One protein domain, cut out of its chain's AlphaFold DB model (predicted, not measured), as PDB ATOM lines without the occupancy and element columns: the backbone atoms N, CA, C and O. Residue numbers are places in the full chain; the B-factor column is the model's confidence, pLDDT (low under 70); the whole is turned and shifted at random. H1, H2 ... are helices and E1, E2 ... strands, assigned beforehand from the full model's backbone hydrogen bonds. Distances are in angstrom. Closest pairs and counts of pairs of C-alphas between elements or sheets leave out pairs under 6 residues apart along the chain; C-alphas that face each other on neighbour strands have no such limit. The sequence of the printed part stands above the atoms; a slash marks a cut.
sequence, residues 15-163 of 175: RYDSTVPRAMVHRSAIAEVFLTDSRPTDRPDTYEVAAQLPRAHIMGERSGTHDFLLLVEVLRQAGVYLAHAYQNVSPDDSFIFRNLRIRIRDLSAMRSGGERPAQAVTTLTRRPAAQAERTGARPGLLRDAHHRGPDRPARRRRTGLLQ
ATOM      1  N   ARG A  15      35.820  74.746   6.336       93.25
ATOM      2  CA  ARG A  15      36.313  73.906   5.242       93.25
ATOM      3  C   ARG A  15      37.823  73.971   5.031       93.25
ATOM      4  O   ARG A  15      38.502  74.899   5.471       93.25
ATOM      5  N   TYR A  16      38.332  72.946   4.347       92.44
ATOM      6  CA  TYR A  16      39.760  72.729   4.065       92.44
ATOM      7  C   TYR A  16      40.019  72.109   2.676       92.44
ATOM      8  O   TYR A  16      41.147  71.723   2.382       92.44
ATOM      9  N   ASP A  17      38.992  71.986   1.829       93.12
ATOM     10  CA  ASP A  17      39.086  71.418   0.473       93.12
ATOM     11  C   ASP A  17      39.771  72.343  -0.547       93.12
ATOM     12  O   ASP A  17      40.307  71.875  -1.550       93.12
ATOM     13  N   SER A  18      39.771  73.650  -0.288       94.06
ATOM     14  CA  SER A  18      40.275  74.685  -1.186       94.06
ATOM     15  C   SER A  18      40.874  75.854  -0.394       94.06
ATOM     16  O   SER A  18      40.591  76.029   0.791       94.06
ATOM     17  N   THR A  19      41.752  76.637  -1.027       96.81
ATOM     18  CA  THR A  19      42.288  77.890  -0.469       96.81
ATOM     19  C   THR A  19      41.382  79.067  -0.812       96.81
ATOM     20  O   THR A  19      40.836  79.118  -1.917       96.81
ATOM     21  N   VAL A  20      41.333  80.087   0.047       96.38
ATOM     22  CA  VAL A  20      40.710  81.374  -0.312       96.38
ATOM     23  C   VAL A  20      41.394  82.004  -1.546       96.38
ATOM     24  O   VAL A  20      42.567  81.724  -1.810       96.38
ATOM     25  N   PRO A  21      40.727  82.892  -2.311       95.81
ATOM     26  CA  PRO A  21      41.347  83.522  -3.476       95.81
ATOM     27  C   PRO A  21      42.616  84.302  -3.102       95.81
ATOM     28  O   PRO A  21      42.569  85.190  -2.253       95.81
ATOM     29  N   ARG A  22      43.747  84.024  -3.772       94.88
ATOM     30  CA  ARG A  22      45.075  84.599  -3.450       94.88
ATOM     31  C   ARG A  22      45.118  86.133  -3.360       94.88
ATOM     32  O   ARG A  22      45.883  86.686  -2.570       94.88
ATOM     33  N   ALA A  23      44.260  86.816  -4.118       91.25
ATOM     34  CA  ALA A  23      44.103  88.268  -4.055       91.25
ATOM     35  C   ALA A  23      43.625  88.748  -2.670       91.25
ATOM     36  O   ALA A  23      44.146  89.732  -2.166       91.25
ATOM     37  N   MET A  24      42.737  88.005  -1.998       91.75
ATOM     38  CA  MET A  24      42.169  88.358  -0.685       91.75
ATOM     39  C   MET A  24      43.184  88.294   0.473       91.75
ATOM     40  O   MET A  24      42.873  88.711   1.584       91.75
ATOM     41  N   VAL A  25      44.388  87.757   0.246       92.12
ATOM     42  CA  VAL A  25      45.485  87.686   1.237       92.12
ATOM     43  C   VAL A  25      46.760  88.417   0.781       92.12
ATOM     44  O   VAL A  25      47.799  88.342   1.453       92.12
ATOM     45  N   HIS A  26      46.672  89.130  -0.350       89.94
ATOM     46  CA  HIS A  26      47.779  89.778  -1.062       89.94
ATOM     47  C   HIS A  26      48.927  88.801  -1.389       89.94
ATOM     48  O   HIS A  26      50.067  89.022  -0.980       89.94
ATOM     49  N   ARG A  27      48.629  87.695  -2.095       92.44
ATOM     50  CA  ARG A  27      49.627  86.696  -2.532       92.44
ATOM     51  C   ARG A  27      49.649  86.440  -4.041       92.44
ATOM     52  O   ARG A  27      48.627  86.493  -4.736       92.44
ATOM     53  N   SER A  28      50.846  86.146  -4.545       92.00
ATOM     54  CA  SER A  28      51.116  85.973  -5.973       92.00
ATOM     55  C   SER A  28      50.937  84.522  -6.402       92.00
ATOM     56  O   SER A  28      50.273  84.272  -7.407       92.00
ATOM     57  N   ALA A  29      51.441  83.568  -5.619       92.31
ATOM     58  CA  ALA A  29      51.255  82.140  -5.856       92.31
ATOM     59  C   ALA A  29      50.199  81.539  -4.913       92.31
ATOM     60  O   ALA A  29      50.058  81.943  -3.761       92.31
ATOM     61  N   ILE A  30      49.469  80.528  -5.396       92.88
ATOM     62  CA  ILE A  30      48.462  79.806  -4.594       92.88
ATOM     63  C   ILE A  30      49.132  79.053  -3.431       92.88
ATOM     64  O   ILE A  30      48.588  79.014  -2.336       92.88
ATOM     65  N   ALA A  31      50.355  78.548  -3.628       90.75
ATOM     66  CA  ALA A  31      51.143  77.876  -2.591       90.75
ATOM     67  C   ALA A  31      51.551  78.784  -1.406       90.75
ATOM     68  O   ALA A  31      51.963  78.277  -0.367       90.75
ATOM     69  N   GLU A  32      51.429  80.111  -1.539       91.75
ATOM     70  CA  GLU A  32      51.620  81.056  -0.429       91.75
ATOM     71  C   GLU A  32      50.335  81.280   0.391       91.75
ATOM     72  O   GLU A  32      50.372  81.983   1.400       91.75
ATOM     73  N   VAL A  33      49.183  80.757  -0.045       95.38
ATOM     74  CA  VAL A  33      47.889  80.940   0.626       95.38
ATOM     75  C   VAL A  33      47.658  79.796   1.604       95.38
ATOM     76  O   VAL A  33      47.554  78.640   1.204       95.38
ATOM     77  N   PHE A  34      47.532  80.121   2.890       94.56
ATOM     78  CA  PHE A  34      47.293  79.119   3.933       94.56
ATOM     79  C   PHE A  34      45.836  79.074   4.387       94.56
ATOM     80  O   PHE A  34      45.397  78.049   4.901       94.56
ATOM     81  N   LEU A  35      45.078  80.163   4.217       96.31
ATOM     82  CA  LEU A  35      43.671  80.205   4.616       96.31
ATOM     83  C   LEU A  35      42.804  79.375   3.665       96.31
ATOM     84  O   LEU A  35      42.941  79.480   2.444       96.31
ATOM     85  N   THR A  36      41.865  78.622   4.229       96.38
ATOM     86  CA  THR A  36      40.941  77.768   3.475       96.38
ATOM     87  C   THR A  36      39.502  78.269   3.521       96.38
ATOM     88  O   THR A  36      38.832  78.292   2.495       96.38
ATOM     89  N   ASP A  37      39.034  78.728   4.683       96.12
ATOM     90  CA  ASP A  37      37.638  79.126   4.888       96.12
ATOM     91  C   ASP A  37      37.485  80.119   6.054       96.12
ATOM     92  O   ASP A  37      38.398  80.300   6.866       96.12
ATOM     93  N   SER A  38      36.323  80.760   6.168       95.00
ATOM     94  CA  SER A  38      36.006  81.685   7.256       95.00
ATOM     95  C   SER A  38      34.511  81.797   7.531       95.00
ATOM     96  O   SER A  38      33.699  81.765   6.609       95.00
ATOM     97  N   ARG A  39      34.152  82.054   8.790       93.31
ATOM     98  CA  ARG A  39      32.765  82.303   9.208       93.31
ATOM     99  C   ARG A  39      32.678  83.357  10.320       93.31
ATOM    100  O   ARG A  39      33.584  83.421  11.155       93.31
ATOM    101  N   PRO A  40      31.597  84.154  10.403       91.62
ATOM    102  CA  PRO A  40      31.268  84.884  11.630       91.62
ATOM    103  C   PRO A  40      30.928  83.902  12.765       91.62
ATOM    104  O   PRO A  40      30.541  82.760  12.509       91.62
ATOM    105  N   THR A  41      31.051  84.332  14.024       89.25
ATOM    106  CA  THR A  41      30.605  83.543  15.191       89.25
ATOM    107  C   THR A  41      29.343  84.129  15.834       89.25
ATOM    108  O   THR A  41      28.832  85.166  15.424       89.25
ATOM    109  N   ASP A  42      28.878  83.475  16.900       88.94
ATOM    110  CA  ASP A  42      27.903  83.961  17.892       88.94
ATOM    111  C   ASP A  42      28.141  85.390  18.428       88.94
ATOM    112  O   ASP A  42      27.257  85.972  19.056       88.94
ATOM    113  N   ARG A  43      29.347  85.944  18.259       87.12
ATOM    114  CA  ARG A  43      29.788  87.191  18.892       87.12
ATOM    115  C   ARG A  43      29.926  88.309  17.861       87.12
ATOM    116  O   ARG A  43      30.588  88.102  16.845       87.12
ATOM    117  N   PRO A  44      29.427  89.524  18.160       86.50
ATOM    118  CA  PRO A  44      29.674  90.702  17.335       86.50
ATOM    119  C   PRO A  44      31.158  90.899  17.010       86.50
ATOM    120  O   PRO A  44      32.032  90.580  17.828       86.50
ATOM    121  N   ASP A  45      31.426  91.411  15.805       84.56
ATOM    122  CA  ASP A  45      32.771  91.688  15.279       84.56
ATOM    123  C   ASP A  45      33.740  90.477  15.331       84.56
ATOM    124  O   ASP A  45      34.954  90.658  15.218       84.56
ATOM    125  N   THR A  46      33.251  89.243  15.526       86.56
ATOM    126  CA  THR A  46      34.076  88.046  15.765       86.56
ATOM    127  C   THR A  46      33.912  87.003  14.672       86.56
ATOM    128  O   THR A  46      32.799  86.623  14.312       86.56
ATOM    129  N   TYR A  47      35.045  86.497  14.198       88.50
ATOM    130  CA  TYR A  47      35.147  85.558  13.089       88.50
ATOM    131  C   TYR A  47      36.061  84.396  13.466       88.50
ATOM    132  O   TYR A  47      37.007  84.561  14.242       88.50
ATOM    133  N   GLU A  48      35.811  83.230  12.888       92.50
ATOM    134  CA  GLU A  48      36.767  82.132  12.829       92.50
ATOM    135  C   GLU A  48      37.291  82.000  11.400       92.50
ATOM    136  O   GLU A  48      36.531  82.103  10.440       92.50
ATOM    137  N   VAL A  49      38.596  81.772  11.268       93.38
ATOM    138  CA  VAL A  49      39.293  81.574   9.995       93.38
ATOM    139  C   VAL A  49      40.058  80.260  10.074       93.38
ATOM    140  O   VAL A  49      40.870  80.071  10.986       93.38
ATOM    141  N   ALA A  50      39.789  79.361   9.134       94.19
ATOM    142  CA  ALA A  50      40.507  78.111   8.957       94.19
ATOM    143  C   ALA A  50      41.744  78.306   8.077       94.19
ATOM    144  O   ALA A  50      41.739  79.090   7.125       94.19
ATOM    145  N   ALA A  51      42.802  77.572   8.403       93.00
ATOM    146  CA  ALA A  51      44.014  77.503   7.611       93.00
ATOM    147  C   ALA A  51      44.609  76.092   7.626       93.00
ATOM    148  O   ALA A  51      44.583  75.404   8.650       93.00
ATOM    149  N   GLN A  52      45.202  75.692   6.505       90.88
ATOM    150  CA  GLN A  52      46.022  74.494   6.394       90.88
ATOM    151  C   GLN A  52      47.498  74.899   6.363       90.88
ATOM    152  O   GLN A  52      47.918  75.694   5.524       90.88
ATOM    153  N   LEU A  53      48.290  74.350   7.283       85.88
ATOM    154  CA  LEU A  53      49.727  74.592   7.330       85.88
ATOM    155  C   LEU A  53      50.448  73.673   6.323       85.88
ATOM    156  O   LEU A  53      50.135  72.476   6.276       85.88
ATOM    157  N   PRO A  54      51.421  74.178   5.537       80.31
ATOM    158  CA  PRO A  54      52.301  73.330   4.738       80.31
ATOM    159  C   PRO A  54      53.039  72.310   5.614       80.31
ATOM    160  O   PRO A  54      53.473  72.611   6.728       80.31
ATOM    161  N   ARG A  55      53.210  71.093   5.088       73.88
ATOM    162  CA  ARG A  55      54.028  70.053   5.730       73.88
ATOM    163  C   ARG A  55      55.498  70.491   5.677       73.88
ATOM    164  O   ARG A  55      55.970  70.881   4.613       73.88
ATOM    165  N   ALA A  56      56.197  70.393   6.808       63.22
ATOM    166  CA  ALA A  56      57.593  70.807   7.012       63.22
ATOM    167  C   ALA A  56      58.612  69.913   6.264       63.22
ATOM    168  O   ALA A  56      59.394  69.184   6.865       63.22
ATOM    169  N   HIS A  57      58.547  69.918   4.932       55.78
ATOM    170  CA  HIS A  57      59.478  69.242   4.026       55.78
ATOM    171  C   HIS A  57      60.146  70.252   3.082       55.78
ATOM    172  O   HIS A  57      60.235  70.044   1.872       55.78
ATOM    173  N   ILE A  58      60.668  71.341   3.651       50.59
ATOM    174  CA  ILE A  58      61.814  72.021   3.043       50.59
ATOM    175  C   ILE A  58      63.054  71.190   3.399       50.59
ATOM    176  O   ILE A  58      63.254  70.800   4.552       50.59
ATOM    177  N   MET A  59      63.852  70.848   2.387       43.16
ATOM    178  CA  MET A  59      64.980  69.921   2.505       43.16
ATOM    179  C   MET A  59      66.033  70.452   3.494       43.16
ATOM    180  O   MET A  59      66.802  71.348   3.161       43.16
ATOM    181  N   GLY A  60      66.061  69.892   4.709       49.72
ATOM    182  CA  GLY A  60      66.999  70.266   5.778       49.72
ATOM    183  C   GLY A  60      66.360  70.612   7.131       49.72
ATOM    184  O   GLY A  60      67.081  70.691   8.126       49.72
ATOM    185  N   GLU A  61      65.036  70.781   7.218       52.31
ATOM    186  CA  GLU A  61      64.364  71.080   8.493       52.31
ATOM    187  C   GLU A  61      64.427  69.892   9.473       52.31
ATOM    188  O   GLU A  61      63.726  68.892   9.338       52.31
ATOM    189  N   ARG A  62      65.273  70.007  10.507       51.53
ATOM    190  CA  ARG A  62      65.475  68.969  11.540       51.53
ATOM    191  C   ARG A  62      64.427  68.969  12.663       51.53
ATOM    192  O   ARG A  62      64.568  68.183  13.599       51.53
ATOM    193  N   SER A  63      63.420  69.847  12.624       57.69
ATOM    194  CA  SER A  63      62.441  69.989  13.710       57.69
ATOM    195  C   SER A  63      61.065  69.461  13.319       57.69
ATOM    196  O   SER A  63      60.438  69.959  12.389       57.69
ATOM    197  N   GLY A  64      60.539  68.522  14.110       66.00
ATOM    198  CA  GLY A  64      59.148  68.056  14.038       66.00
ATOM    199  C   GLY A  64      58.135  69.081  14.566       66.00
ATOM    200  O   GLY A  64      57.199  68.713  15.270       66.00
ATOM    201  N   THR A  65      58.334  70.369  14.278       71.06
ATOM    202  CA  THR A  65      57.470  71.502  14.636       71.06
ATOM    203  C   THR A  65      57.412  72.498  13.487       71.06
ATOM    204  O   THR A  65      58.452  72.835  12.930       71.06
ATOM    205  N   HIS A  66      56.231  73.032  13.183       71.44
ATOM    206  CA  HIS A  66      56.099  74.163  12.264       71.44
ATOM    207  C   HIS A  66      56.805  75.404  12.830       71.44
ATOM    208  O   HIS A  66      56.764  75.637  14.043       71.44
ATOM    209  N   ASP A  67      57.398  76.220  11.958       77.94
ATOM    210  CA  ASP A  67      57.958  77.518  12.340       77.94
ATOM    211  C   ASP A  67      56.869  78.432  12.939       77.94
ATOM    212  O   ASP A  67      55.737  78.521  12.456       77.94
ATOM    213  N   PHE A  68      57.232  79.161  13.989       77.25
ATOM    214  CA  PHE A  68      56.438  80.243  14.549       77.25
ATOM    215  C   PHE A  68      56.102  81.322  13.505       77.25
ATOM    216  O   PHE A  68      54.984  81.841  13.513       77.25
ATOM    217  N   LEU A  69      57.015  81.632  12.575       81.94
ATOM    218  CA  LEU A  69      56.778  82.611  11.507       81.94
ATOM    219  C   LEU A  69      55.634  82.195  10.567       81.94
ATOM    220  O   LEU A  69      54.893  83.055  10.092       81.94
ATOM    221  N   LEU A  70      55.409  80.890  10.378       82.75
ATOM    222  CA  LEU A  70      54.268  80.370   9.618       82.75
ATOM    223  C   LEU A  70      52.934  80.753  10.281       82.75
ATOM    224  O   LEU A  70      51.994  81.181   9.612       82.75
ATOM    225  N   LEU A  71      52.865  80.679  11.616       81.19
ATOM    226  CA  LEU A  71      51.699  81.125  12.384       81.19
ATOM    227  C   LEU A  71      51.537  82.652  12.336       81.19
ATOM    228  O   LEU A  71      50.409  83.146  12.275       81.19
ATOM    229  N   VAL A  72      52.637  83.412  12.323       84.69
ATOM    230  CA  VAL A  72      52.603  84.874  12.125       84.69
ATOM    231  C   VAL A  72      52.019  85.228  10.752       84.69
ATOM    232  O   VAL A  72      51.170  86.119  10.673       84.69
ATOM    233  N   GLU A  73      52.401  84.512   9.691       88.75
ATOM    234  CA  GLU A  73      51.857  84.721   8.345       88.75
ATOM    235  C   GLU A  73      50.374  84.338   8.252       88.75
ATOM    236  O   GLU A  73      49.594  85.131   7.728       88.75
ATOM    237  N   VAL A  74      49.934  83.211   8.831       90.19
ATOM    238  CA  VAL A  74      48.495  82.873   8.927       90.19
ATOM    239  C   VAL A  74      47.711  84.001   9.608       90.19
ATOM    240  O   VAL A  74      46.657  84.418   9.121       90.19
ATOM    241  N   LEU A  75      48.243  84.569  10.696       87.69
ATOM    242  CA  LEU A  75      47.625  85.711  11.374       87.69
ATOM    243  C   LEU A  75      47.634  86.992  10.524       87.69
ATOM    244  O   LEU A  75      46.679  87.774  10.616       87.69
ATOM    245  N   ARG A  76      48.673  87.234   9.710       89.50
ATOM    246  CA  ARG A  76      48.723  88.350   8.748       89.50
ATOM    247  C   ARG A  76      47.655  88.174   7.672       89.50
ATOM    248  O   ARG A  76      46.834  89.077   7.516       89.50
ATOM    249  N   GLN A  77      47.622  87.019   7.006       92.50
ATOM    250  CA  GLN A  77      46.643  86.682   5.972       92.50
ATOM    251  C   GLN A  77      45.216  86.846   6.493       92.50
ATOM    252  O   GLN A  77      44.434  87.566   5.881       92.50
ATOM    253  N   ALA A  78      44.894  86.277   7.662       91.88
ATOM    254  CA  ALA A  78      43.560  86.385   8.258       91.88
ATOM    255  C   ALA A  78      43.151  87.842   8.555       91.88
ATOM    256  O   ALA A  78      41.976  88.185   8.466       91.88
ATOM    257  N   GLY A  79      44.110  88.717   8.880       87.50
ATOM    258  CA  GLY A  79      43.846  90.143   9.102       87.50
ATOM    259  C   GLY A  79      43.490  90.915   7.827       87.50
ATOM    260  O   GLY A  79      42.602  91.761   7.872       87.50
ATOM    261  N   VAL A  80      44.157  90.612   6.707       87.94
ATOM    262  CA  VAL A  80      43.855  91.197   5.384       87.94
ATOM    263  C   VAL A  80      42.537  90.633   4.849       87.94
ATOM    264  O   VAL A  80      41.614  91.383   4.536       87.94
ATOM    265  N   TYR A  81      42.407  89.305   4.861       91.44
ATOM    266  CA  TYR A  81      41.244  88.587   4.353       91.44
ATOM    267  C   TYR A  81      39.932  89.059   4.990       91.44
ATOM    268  O   TYR A  81      39.000  89.413   4.269       91.44
ATOM    269  N   LEU A  82      39.853  89.126   6.327       89.12
ATOM    270  CA  LEU A  82      38.618  89.525   7.014       89.12
ATOM    271  C   LEU A  82      38.199  90.968   6.694       89.12
ATOM    272  O   LEU A  82      37.008  91.276   6.698       89.12
ATOM    273  N   ALA A  83      39.152  91.855   6.406       84.88
ATOM    274  CA  ALA A  83      38.856  93.244   6.090       84.88
ATOM    275  C   ALA A  83      38.263  93.413   4.679       84.88
ATOM    276  O   ALA A  83      37.341  94.210   4.503       84.88
ATOM    277  N   HIS A  84      38.707  92.625   3.699       84.19
ATOM    278  CA  HIS A  84      38.020  92.559   2.406       84.19
ATOM    279  C   HIS A  84      36.677  91.824   2.533       84.19
ATOM    280  O   HIS A  84      35.643  92.373   2.164       84.19
ATOM    281  N   ALA A  85      36.672  90.621   3.121       89.62
ATOM    282  CA  ALA A  85      35.521  89.714   3.119       89.62
ATOM    283  C   ALA A  85      34.332  90.174   3.984       89.62
ATOM    284  O   ALA A  85      33.188  89.887   3.640       89.62
ATOM    285  N   TYR A  86      34.581  90.878   5.097       86.75
ATOM    286  CA  TYR A  86      33.538  91.263   6.064       86.75
ATOM    287  C   TYR A  86      33.490  92.759   6.400       86.75
ATOM    288  O   TYR A  86      32.626  93.175   7.172       86.75
ATOM    289  N   GLN A  87      34.396  93.582   5.859       78.12
ATOM    290  CA  GLN A  87      34.397  95.032   6.102       78.12
ATOM    291  C   GLN A  87      34.357  95.886   4.823       78.12
ATOM    292  O   GLN A  87      34.427  97.110   4.939       78.12
ATOM    293  N   ASN A  88      34.237  95.282   3.632       77.38
ATOM    294  CA  ASN A  88      34.183  95.976   2.334       77.38
ATOM    295  C   ASN A  88      35.353  96.956   2.094       77.38
ATOM    296  O   ASN A  88      35.184  98.006   1.472       77.38
ATOM    297  N   VAL A  89      36.543  96.639   2.614       76.81
ATOM    298  CA  VAL A  89      37.767  97.428   2.390       76.81
ATOM    299  C   VAL A  89      38.291  97.160   0.974       76.81
ATOM    300  O   VAL A  89      38.330  95.998   0.558       76.81
ATOM    301  N   SER A  90      38.693  98.203   0.232       74.56
ATOM    302  CA  SER A  90      39.121  98.040  -1.170       74.56
ATOM    303  C   SER A  90      40.359  97.140  -1.261       74.56
ATOM    304  O   SER A  90      41.229  97.257  -0.398       74.56
ATOM    305  N   PRO A  91      40.516  96.305  -2.308       67.81
ATOM    306  CA  PRO A  91      41.789  95.647  -2.615       67.81
ATOM    307  C   PRO A  91      42.989  96.613  -2.697       67.81
ATOM    308  O   PRO A  91      44.116  96.208  -2.437       67.81
ATOM    309  N   ASP A  92      42.753  97.895  -3.006       70.12
ATOM    310  CA  ASP A  92      43.795  98.937  -3.055       70.12
ATOM    311  C   ASP A  92      44.198  99.496  -1.670       70.12
ATOM    312  O   ASP A  92      45.221 100.176  -1.543       70.12
ATOM    313  N   ASP A  93      43.392  99.279  -0.622       66.31
ATOM    314  CA  ASP A  93      43.644  99.815   0.722       66.31
ATOM    315  C   ASP A  93      44.740  98.971   1.424       66.31
ATOM    316  O   ASP A  93      44.560  97.801   1.756       66.31
ATOM    317  N   SER A  94      45.910  99.570   1.675       55.91
ATOM    318  CA  SER A  94      47.084  98.877   2.240       55.91
ATOM    319  C   SER A  94      46.987  98.589   3.748       55.91
ATOM    320  O   SER A  94      46.647  99.463   4.541       55.91
ATOM    321  N   PHE A  95      47.406  97.392   4.184       64.38
ATOM    322  CA  PHE A  95      47.365  96.975   5.597       64.38
ATOM    323  C   PHE A  95      48.725  97.067   6.299       64.38
ATOM    324  O   PHE A  95      49.641  96.299   6.006       64.38
ATOM    325  N   ILE A  96      48.834  97.934   7.312       62.06
ATOM    326  CA  ILE A  96      50.040  98.054   8.145       62.06
ATOM    327  C   ILE A  96      49.927  97.152   9.383       62.06
ATOM    328  O   ILE A  96      49.224  97.458  10.349       62.06
ATOM    329  N   PHE A  97      50.678  96.052   9.396       63.66
ATOM    330  CA  PHE A  97      50.770  95.136  10.537       63.66
ATOM    331  C   PHE A  97      51.637  95.751  11.655       63.66
ATOM    332  O   PHE A  97      52.834  95.506  11.743       63.66
ATOM    333  N   ARG A  98      51.044  96.612  12.495       58.75
ATOM    334  CA  ARG A  98      51.802  97.432  13.468       58.75
ATOM    335  C   ARG A  98      52.305  96.697  14.716       58.75
ATOM    336  O   ARG A  98      53.316  97.107  15.269       58.75
ATOM    337  N   ASN A  99      51.574  95.704  15.224       63.97
ATOM    338  CA  ASN A  99      51.871  95.042  16.502       63.97
ATOM    339  C   ASN A  99      51.373  93.592  16.515       63.97
ATOM    340  O   ASN A  99      50.367  93.262  15.880       63.97
ATOM    341  N   LEU A 100      52.041  92.748  17.305       68.12
ATOM    342  CA  LEU A 100      51.653  91.363  17.549       68.12
ATOM    343  C   LEU A 100      52.063  90.930  18.960       68.12
ATOM    344  O   LEU A 100      53.175  91.196  19.404       68.12
ATOM    345  N   ARG A 101      51.168  90.225  19.655       65.00
ATOM    346  CA  ARG A 101      51.466  89.525  20.908       65.00
ATOM    347  C   ARG A 101      50.823  88.147  20.840       65.00
ATOM    348  O   ARG A 101      49.602  88.047  20.882       65.00
ATOM    349  N   ILE A 102      51.645  87.108  20.726       67.31
ATOM    350  CA  ILE A 102      51.209  85.706  20.731       67.31
ATOM    351  C   ILE A 102      51.535  85.098  22.098       67.31
ATOM    352  O   ILE A 102      52.558  85.416  22.701       67.31
ATOM    353  N   ARG A 103      50.673  84.198  22.577       68.81
ATOM    354  CA  ARG A 103      50.984  83.275  23.673       68.81
ATOM    355  C   ARG A 103      50.587  81.866  23.260       68.81
ATOM    356  O   ARG A 103      49.402  81.533  23.261       68.81
ATOM    357  N   ILE A 104      51.581  81.044  22.933       70.94
ATOM    358  CA  ILE A 104      51.385  79.613  22.697       70.94
ATOM    359  C   ILE A 104      50.946  78.976  24.026       70.94
ATOM    360  O   ILE A 104      51.483  79.308  25.086       70.94
ATOM    361  N   ARG A 105      49.923  78.114  23.987       72.12
ATOM    362  CA  ARG A 105      49.402  77.394  25.170       72.12
ATOM    363  C   ARG A 105      49.784  75.918  25.185       72.12
ATOM    364  O   ARG A 105      49.836  75.322  26.250       72.12
ATOM    365  N   ASP A 106      50.047  75.366  24.007       72.25
ATOM    366  CA  ASP A 106      50.464  73.990  23.788       72.25
ATOM    367  C   ASP A 106      51.471  73.996  22.628       72.25
ATOM    368  O   ASP A 106      51.099  74.217  21.476       72.25
ATOM    369  N   LEU A 107      52.759  73.819  22.938       70.56
ATOM    370  CA  LEU A 107      53.819  73.685  21.928       70.56
ATOM    371  C   LEU A 107      53.719  72.344  21.186       70.56
ATOM    372  O   LEU A 107      54.118  72.237  20.030       70.56
ATOM    373  N   SER A 108      53.135  71.329  21.825       71.25
ATOM    374  CA  SER A 108      52.936  70.002  21.248       71.25
ATOM    375  C   SER A 108      51.881  70.015  20.131       71.25
ATOM    376  O   SER A 108      51.927  69.169  19.236       71.25
ATOM    377  N   ALA A 109      50.992  71.014  20.134       70.19
ATOM    378  CA  ALA A 109      50.065  71.319  19.049       70.19
ATOM    379  C   ALA A 109      50.719  72.069  17.867       70.19
ATOM    380  O   ALA A 109      50.055  72.284  16.862       70.19
ATOM    381  N   MET A 110      52.000  72.455  17.940       72.19
ATOM    382  CA  MET A 110      52.733  72.994  16.780       72.19
ATOM    383  C   MET A 110      53.487  71.911  15.996       72.19
ATOM    384  O   MET A 110      54.168  72.235  15.021       72.19
ATOM    385  N   ARG A 111      53.402  70.634  16.400       74.50
ATOM    386  CA  ARG A 111      54.166  69.540  15.782       74.50
ATOM    387  C   ARG A 111      53.855  69.371  14.291       74.50
ATOM    388  O   ARG A 111      52.700  69.431  13.881       74.50
ATOM    389  N   SER A 112      54.903  69.176  13.496       72.62
ATOM    390  CA  SER A 112      54.857  68.872  12.061       72.62
ATOM    391  C   SER A 112      55.182  67.387  11.823       72.62
ATOM    392  O   SER A 112      55.429  66.641  12.771       72.62
ATOM    393  N   GLY A 113      55.135  66.928  10.568       68.50
ATOM    394  CA  GLY A 113      55.478  65.542  10.209       68.50
ATOM    395  C   GLY A 113      54.365  64.503  10.399       68.50
ATOM    396  O   GLY A 113      54.604  63.319  10.187       68.50
ATOM    397  N   GLY A 114      53.143  64.917  10.751       69.25
ATOM    398  CA  GLY A 114      51.981  64.025  10.778       69.25
ATOM    399  C   GLY A 114      51.574  63.495   9.392       69.25
ATOM    400  O   GLY A 114      51.938  64.051   8.347       69.25
ATOM    401  N   GLU A 115      50.766  62.430   9.392       70.06
ATOM    402  CA  GLU A 115      50.194  61.815   8.181       70.06
ATOM    403  C   GLU A 115      49.337  62.797   7.368       70.06
ATOM    404  O   GLU A 115      49.332  62.764   6.139       70.06
ATOM    405  N   ARG A 116      48.625  63.696   8.058       75.69
ATOM    406  CA  ARG A 116      47.748  64.713   7.466       75.69
ATOM    407  C   ARG A 116      48.364  66.112   7.613       75.69
ATOM    408  O   ARG A 116      49.053  66.357   8.607       75.69
ATOM    409  N   PRO A 117      48.110  67.045   6.676       79.12
ATOM    410  CA  PRO A 117      48.431  68.458   6.863       79.12
ATOM    411  C   PRO A 117      47.803  69.011   8.147       79.12
ATOM    412  O   PRO A 117      46.694  68.631   8.524       79.12
ATOM    413  N   ALA A 118      48.508  69.913   8.825       83.25
ATOM    414  CA  ALA A 118      48.075  70.413  10.121       83.25
ATOM    415  C   ALA A 118      47.037  71.541   9.950       83.25
ATOM    416  O   ALA A 118      47.289  72.526   9.256       83.25
ATOM    417  N   GLN A 119      45.874  71.412  10.594       87.50
ATOM    418  CA  GLN A 119      44.748  72.346  10.459       87.50
ATOM    419  C   GLN A 119      44.640  73.297  11.662       87.50
ATOM    420  O   GLN A 119      44.583  72.877  12.820       87.50
ATOM    421  N   ALA A 120      44.608  74.601  11.396       86.38
ATOM    422  CA  ALA A 120      44.524  75.649  12.407       86.38
ATOM    423  C   ALA A 120      43.220  76.445  12.278       86.38
ATOM    424  O   ALA A 120      42.821  76.809  11.175       86.38
ATOM    425  N   VAL A 121      42.598  76.786  13.413       87.94
ATOM    426  CA  VAL A 121      41.480  77.738  13.465       87.94
ATOM    427  C   VAL A 121      41.908  78.950  14.282       87.94
ATOM    428  O   VAL A 121      42.256  78.848  15.460       87.94
ATOM    429  N   THR A 122      41.876  80.129  13.672       86.62
ATOM    430  CA  THR A 122      42.093  81.389  14.388       86.62
ATOM    431  C   THR A 122      40.753  82.053  14.654       86.62
ATOM    432  O   THR A 122      39.983  82.266  13.727       86.62
ATOM    433  N   THR A 123      40.482  82.428  15.905       87.69
ATOM    434  CA  THR A 123      39.400  83.359  16.241       87.69
ATOM    435  C   THR A 123      39.937  84.791  16.228       87.69
ATOM    436  O   THR A 123      40.921  85.092  16.908       87.69
ATOM    437  N   LEU A 124      39.282  85.692  15.495       84.38
ATOM    438  CA  LEU A 124      39.637  87.109  15.427       84.38
ATOM    439  C   LEU A 124      38.419  87.988  15.774       84.38
ATOM    440  O   LEU A 124      37.392  87.888  15.112       84.38
ATOM    441  N   THR A 125      38.525  88.857  16.788       84.38
ATOM    442  CA  THR A 125      37.477  89.821  17.197       84.38
ATOM    443  C   THR A 125      37.922  91.259  16.931       84.38
ATOM    444  O   THR A 125      38.801  91.780  17.619       84.38
ATOM    445  N   ARG A 126      37.307  91.947  15.973       80.44
ATOM    446  CA  ARG A 126      37.559  93.364  15.675       80.44
ATOM    447  C   ARG A 126      37.144  94.257  16.853       80.44
ATOM    448  O   ARG A 126      36.156  94.000  17.534       80.44
ATOM    449  N   ARG A 127      37.913  95.317  17.123       73.69
ATOM    450  CA  ARG A 127      37.548  96.392  18.062       73.69
ATOM    451  C   ARG A 127      37.541  97.744  17.344       73.69
ATOM    452  O   ARG A 127      38.592  98.127  16.817       73.69
ATOM    453  N   PRO A 128      36.416  98.481  17.346       57.75
ATOM    454  CA  PRO A 128      36.351  99.839  16.811       57.75
ATOM    455  C   PRO A 128      37.114 100.841  17.698       57.75
ATOM    456  O   PRO A 128      37.336 100.599  18.887       57.75
ATOM    457  N   ALA A 129      37.493 101.985  17.120       54.50
ATOM    458  CA  ALA A 129      38.366 102.978  17.757       54.50
ATOM    459  C   ALA A 129      37.806 103.590  19.053       54.50
ATOM    460  O   ALA A 129      38.472 103.546  20.085       54.50
ATOM    461  N   ALA A 130      36.548 104.035  19.048       45.56
ATOM    462  CA  ALA A 130      35.948 104.699  20.209       45.56
ATOM    463  C   ALA A 130      35.881 103.811  21.476       45.56
ATOM    464  O   ALA A 130      35.978 104.302  22.601       45.56
ATOM    465  N   GLN A 131      35.735 102.486  21.326       46.84
ATOM    466  CA  GLN A 131      35.724 101.563  22.473       46.84
ATOM    467  C   GLN A 131      37.139 101.293  23.013       46.84
ATOM    468  O   GLN A 131      37.318 101.022  24.202       46.84
ATOM    469  N   ALA A 132      38.147 101.382  22.150       47.19
ATOM    470  CA  ALA A 132      39.541 101.246  22.532       47.19
ATOM    471  C   ALA A 132      40.021 102.422  23.395       47.19
ATOM    472  O   ALA A 132      40.608 102.198  24.454       47.19
ATOM    473  N   GLU A 133      39.719 103.655  22.988       40.03
ATOM    474  CA  GLU A 133      40.075 104.879  23.724       40.03
ATOM    475  C   GLU A 133      39.497 104.878  25.146       40.03
ATOM    476  O   GLU A 133      40.247 105.031  26.109       40.03
ATOM    477  N   ARG A 134      38.205 104.547  25.299       40.47
ATOM    478  CA  ARG A 134      37.525 104.417  26.606       40.47
ATOM    479  C   ARG A 134      38.119 103.362  27.553       40.47
ATOM    480  O   ARG A 134      37.774 103.358  28.729       40.47
ATOM    481  N   THR A 135      38.978 102.468  27.061       42.91
ATOM    482  CA  THR A 135      39.629 101.417  27.868       42.91
ATOM    483  C   THR A 135      41.159 101.581  27.914       42.91
ATOM    484  O   THR A 135      41.860 100.663  28.336       42.91
ATOM    485  N   GLY A 136      41.711 102.688  27.394       32.97
ATOM    486  CA  GLY A 136      43.159 102.878  27.194       32.97
ATOM    487  C   GLY A 136      43.810 101.894  26.202       32.97
ATOM    488  O   GLY A 136      45.026 101.886  26.019       32.97
ATOM    489  N   ALA A 137      43.016 101.051  25.540       37.78
ATOM    490  CA  ALA A 137      43.449  99.861  24.820       37.78
ATOM    491  C   ALA A 137      43.231 100.036  23.310       37.78
ATOM    492  O   ALA A 137      42.280  99.481  22.764       37.78
ATOM    493  N   ARG A 138      44.116 100.838  22.684       37.91
ATOM    494  CA  ARG A 138      44.140 101.304  21.271       37.91
ATOM    495  C   ARG A 138      43.482 100.352  20.239       37.91
ATOM    496  O   ARG A 138      43.669  99.146  20.360       37.91
ATOM    497  N   PRO A 139      42.792 100.874  19.194       28.67
ATOM    498  CA  PRO A 139      41.929 100.093  18.289       28.67
ATOM    499  C   PRO A 139      42.556  98.806  17.728       28.67
ATOM    500  O   PRO A 139      43.775  98.746  17.564       28.67
ATOM    501  N   GLY A 140      41.733  97.818  17.342       35.06
ATOM    502  CA  GLY A 140      42.190  96.706  16.497       35.06
ATOM    503  C   GLY A 140      41.554  95.318  16.688       35.06
ATOM    504  O   GLY A 140      40.746  95.071  17.569       35.06
ATOM    505  N   LEU A 141      41.956  94.393  15.822       36.12
ATOM    506  CA  LEU A 141      41.571  92.993  15.679       36.12
ATOM    507  C   LEU A 141      42.285  92.092  16.697       36.12
ATOM    508  O   LEU A 141      43.476  91.820  16.573       36.12
ATOM    509  N   LEU A 142      41.544  91.662  17.712       37.31
ATOM    510  CA  LEU A 142      41.943  90.769  18.796       37.31
ATOM    511  C   LEU A 142      42.112  89.320  18.282       37.31
ATOM    512  O   LEU A 142      41.142  88.761  17.790       37.31
ATOM    513  N   ARG A 143      43.298  88.708  18.389       44.69
ATOM    514  CA  ARG A 143      43.625  87.365  17.846       44.69
ATOM    515  C   ARG A 143      43.847  86.257  18.891       44.69
ATOM    516  O   ARG A 143      44.925  86.188  19.482       44.69
ATOM    517  N   ASP A 144      42.908  85.317  19.003       44.03
ATOM    518  CA  ASP A 144      43.094  84.046  19.719       44.03
ATOM    519  C   ASP A 144      43.282  82.898  18.702       44.03
ATOM    520  O   ASP A 144      42.324  82.411  18.104       44.03
ATOM    521  N   ALA A 145      44.524  82.448  18.494       38.75
ATOM    522  CA  ALA A 145      44.829  81.303  17.628       38.75
ATOM    523  C   ALA A 145      44.687  79.969  18.384       38.75
ATOM    524  O   ALA A 145      45.246  79.809  19.476       38.75
ATOM    525  N   HIS A 146      43.969  79.000  17.809       45.28
ATOM    526  CA  HIS A 146      43.762  77.664  18.373       45.28
ATOM    527  C   HIS A 146      44.048  76.590  17.308       45.28
ATOM    528  O   HIS A 146      43.224  76.299  16.442       45.28
ATOM    529  N   HIS A 147      45.232  75.974  17.372       39.41
ATOM    530  CA  HIS A 147      45.513  74.789  16.562       39.41
ATOM    531  C   HIS A 147      44.687  73.599  17.068       39.41
ATOM    532  O   HIS A 147      44.601  73.389  18.282       39.41
ATOM    533  N   ARG A 148      44.089  72.819  16.159       39.50
ATOM    534  CA  ARG A 148      43.262  71.661  16.511       39.50
ATOM    535  C   ARG A 148      43.956  70.371  16.086       39.50
ATOM    536  O   ARG A 148      43.699  69.838  15.012       39.50
ATOM    537  N   GLY A 149      44.790  69.843  16.984       37.81
ATOM    538  CA  GLY A 149      45.162  68.427  16.938       37.81
ATOM    539  C   GLY A 149      43.910  67.538  17.045       37.81
ATOM    540  O   GLY A 149      42.894  68.000  17.578       37.81
ATOM    541  N   PRO A 150      43.956  66.289  16.547       35.97
ATOM    542  CA  PRO A 150      42.757  65.521  16.195       35.97
ATOM    543  C   PRO A 150      41.714  65.379  17.320       35.97
ATOM    544  O   PRO A 150      40.534  65.620  17.072       35.97
ATOM    545  N   ASP A 151      42.134  65.104  18.563       34.34
ATOM    546  CA  ASP A 151      41.235  64.604  19.622       34.34
ATOM    547  C   ASP A 151      41.160  65.444  20.919       34.34
ATOM    548  O   ASP A 151      41.066  64.889  22.015       34.34
ATOM    549  N   ARG A 152      41.174  66.791  20.860       33.31
ATOM    550  CA  ARG A 152      40.835  67.618  22.052       33.31
ATOM    551  C   ARG A 152      39.957  68.857  21.794       33.31
ATOM    552  O   ARG A 152      40.167  69.574  20.816       33.31
ATOM    553  N   PRO A 153      39.010  69.176  22.707       30.02
ATOM    554  CA  PRO A 153      38.241  70.421  22.679       30.02
ATOM    555  C   PRO A 153      39.045  71.604  23.250       30.02
ATOM    556  O   PRO A 153      39.576  71.545  24.362       30.02
ATOM    557  N   ALA A 154      39.107  72.717  22.515       38.06
ATOM    558  CA  ALA A 154      39.876  73.901  22.908       38.06
ATOM    559  C   ALA A 154      39.154  74.764  23.967       38.06
ATOM    560  O   ALA A 154      38.037  75.236  23.749       38.06
ATOM    561  N   ARG A 155      39.810  75.054  25.105       30.34
ATOM    562  CA  ARG A 155      39.282  75.989  26.124       30.34
ATOM    563  C   ARG A 155      39.649  77.455  25.813       30.34
ATOM    564  O   ARG A 155      40.781  77.904  26.012       30.34
ATOM    565  N   ARG A 156      38.639  78.203  25.359       34.81
ATOM    566  CA  ARG A 156      38.654  79.619  24.924       34.81
ATOM    567  C   ARG A 156      38.982  80.603  26.071       34.81
ATOM    568  O   ARG A 156      38.320  80.564  27.103       34.81
ATOM    569  N   ARG A 157      39.944  81.524  25.876       33.53
ATOM    570  CA  ARG A 157      40.229  82.765  26.669       33.53
ATOM    571  C   ARG A 157      41.057  83.746  25.801       33.53
ATOM    572  O   ARG A 157      41.593  83.278  24.805       33.53
ATOM    573  N   ARG A 158      41.163  85.032  26.191       28.94
ATOM    574  CA  ARG A 158      41.063  86.250  25.332       28.94
ATOM    575  C   ARG A 158      42.339  87.130  25.172       28.94
ATOM    576  O   ARG A 158      42.797  87.673  26.175       28.94
ATOM    577  N   THR A 159      42.835  87.373  23.943       32.72
ATOM    578  CA  THR A 159      43.978  88.270  23.539       32.72
ATOM    579  C   THR A 159      44.032  88.419  21.989       32.72
ATOM    580  O   THR A 159      43.352  87.626  21.365       32.72
ATOM    581  N   GLY A 160      44.693  89.323  21.218       38.06
ATOM    582  CA  GLY A 160      45.361  90.656  21.332       38.06
ATOM    583  C   GLY A 160      45.364  91.420  19.952       38.06
ATOM    584  O   GLY A 160      45.206  90.756  18.934       38.06
ATOM    585  N   LEU A 161      45.472  92.771  19.888       33.81
ATOM    586  CA  LEU A 161      44.870  93.691  18.852       33.81
ATOM    587  C   LEU A 161      45.717  94.108  17.586       33.81
ATOM    588  O   LEU A 161      46.925  94.292  17.708       33.81
ATOM    589  N   LEU A 162      45.081  94.388  16.415       38.84
ATOM    590  CA  LEU A 162      45.674  94.947  15.147       38.84
ATOM    591  C   LEU A 162      44.753  95.914  14.326       38.84
ATOM    592  O   LEU A 162      43.602  95.592  14.066       38.84
ATOM    593  N   GLN A 163      45.245  97.053  13.814       38.56
ATOM    594  CA  GLN A 163      44.437  98.057  13.072       38.56
ATOM    595  C   GLN A 163      44.530  97.991  11.533       38.56
ATOM    596  O   GLN A 163      45.642  97.879  11.020       38.56
TER     597      GLN A 163
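What this domain is: This is residues 15 to 163 of the 175 residues of the protein "AfsA domain-containing protein" of Streptomyces sp. CB03238 (UniProt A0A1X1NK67). What shape is it? With little regular structure, it is a twisted antiparallel sheet, E1 E2 E3 E4, with H2 packed on one face, in two layers. What makes it up? The 149 printed residues, 57 in named elements of mixed class, run H1 E1 E2 H2 E3 H3 E4; it is compact, radius of gyration of the C-alphas 15.6 A, spans 47 by 34 by 27 A.

How they stand to each other: What does H1, residues 22 to 25, touch? It touches residues 77 to 85 of H2, residues 68 to 87; the closest C-alphas, Val 25 and Gln 77, are 5.0 A apart. How do strands pair? E1, residues 35 to 40, and E2, residues 46 to 53, form a hairpin (N 36 and O 50, 2.9 A). E3, residues 118 to 125, neighbours E2 (N 47 and O 124, 2.9 A) and E4, residues 142 to 147 (N 142 and O 125, 2.7 A). Where are H2 and H3, residues 129 to 133? H2 is on the sheet, its Ala 78 C-alpha 6.7 A from that of Val 49, and H3 is not on it. H2 has 15 of 16 O i to N i+4 pairs within hydrogen-bond range, H3 has every one, and H1 is too short.

Where its parts are: Where does H1 begin? C-alpha 22 is at (45.075, 84.599, -3.450). How long are the elements? H2 measures 27.9 A, E3 23.2 A, E2 22.3 A. Where does E4 end? C-alpha 147 is at (45.513, 74.789, 16.562).

The domain as a whole: How large is it? The farthest C-alphas, Met 59 and Arg 134, are 50.2 A apart. Is it cut? The printed part has no cut; the links E2 to H2 and H2 to E3 are long. Where is confidence low? 59 residues are under 70, among them 128 to 163.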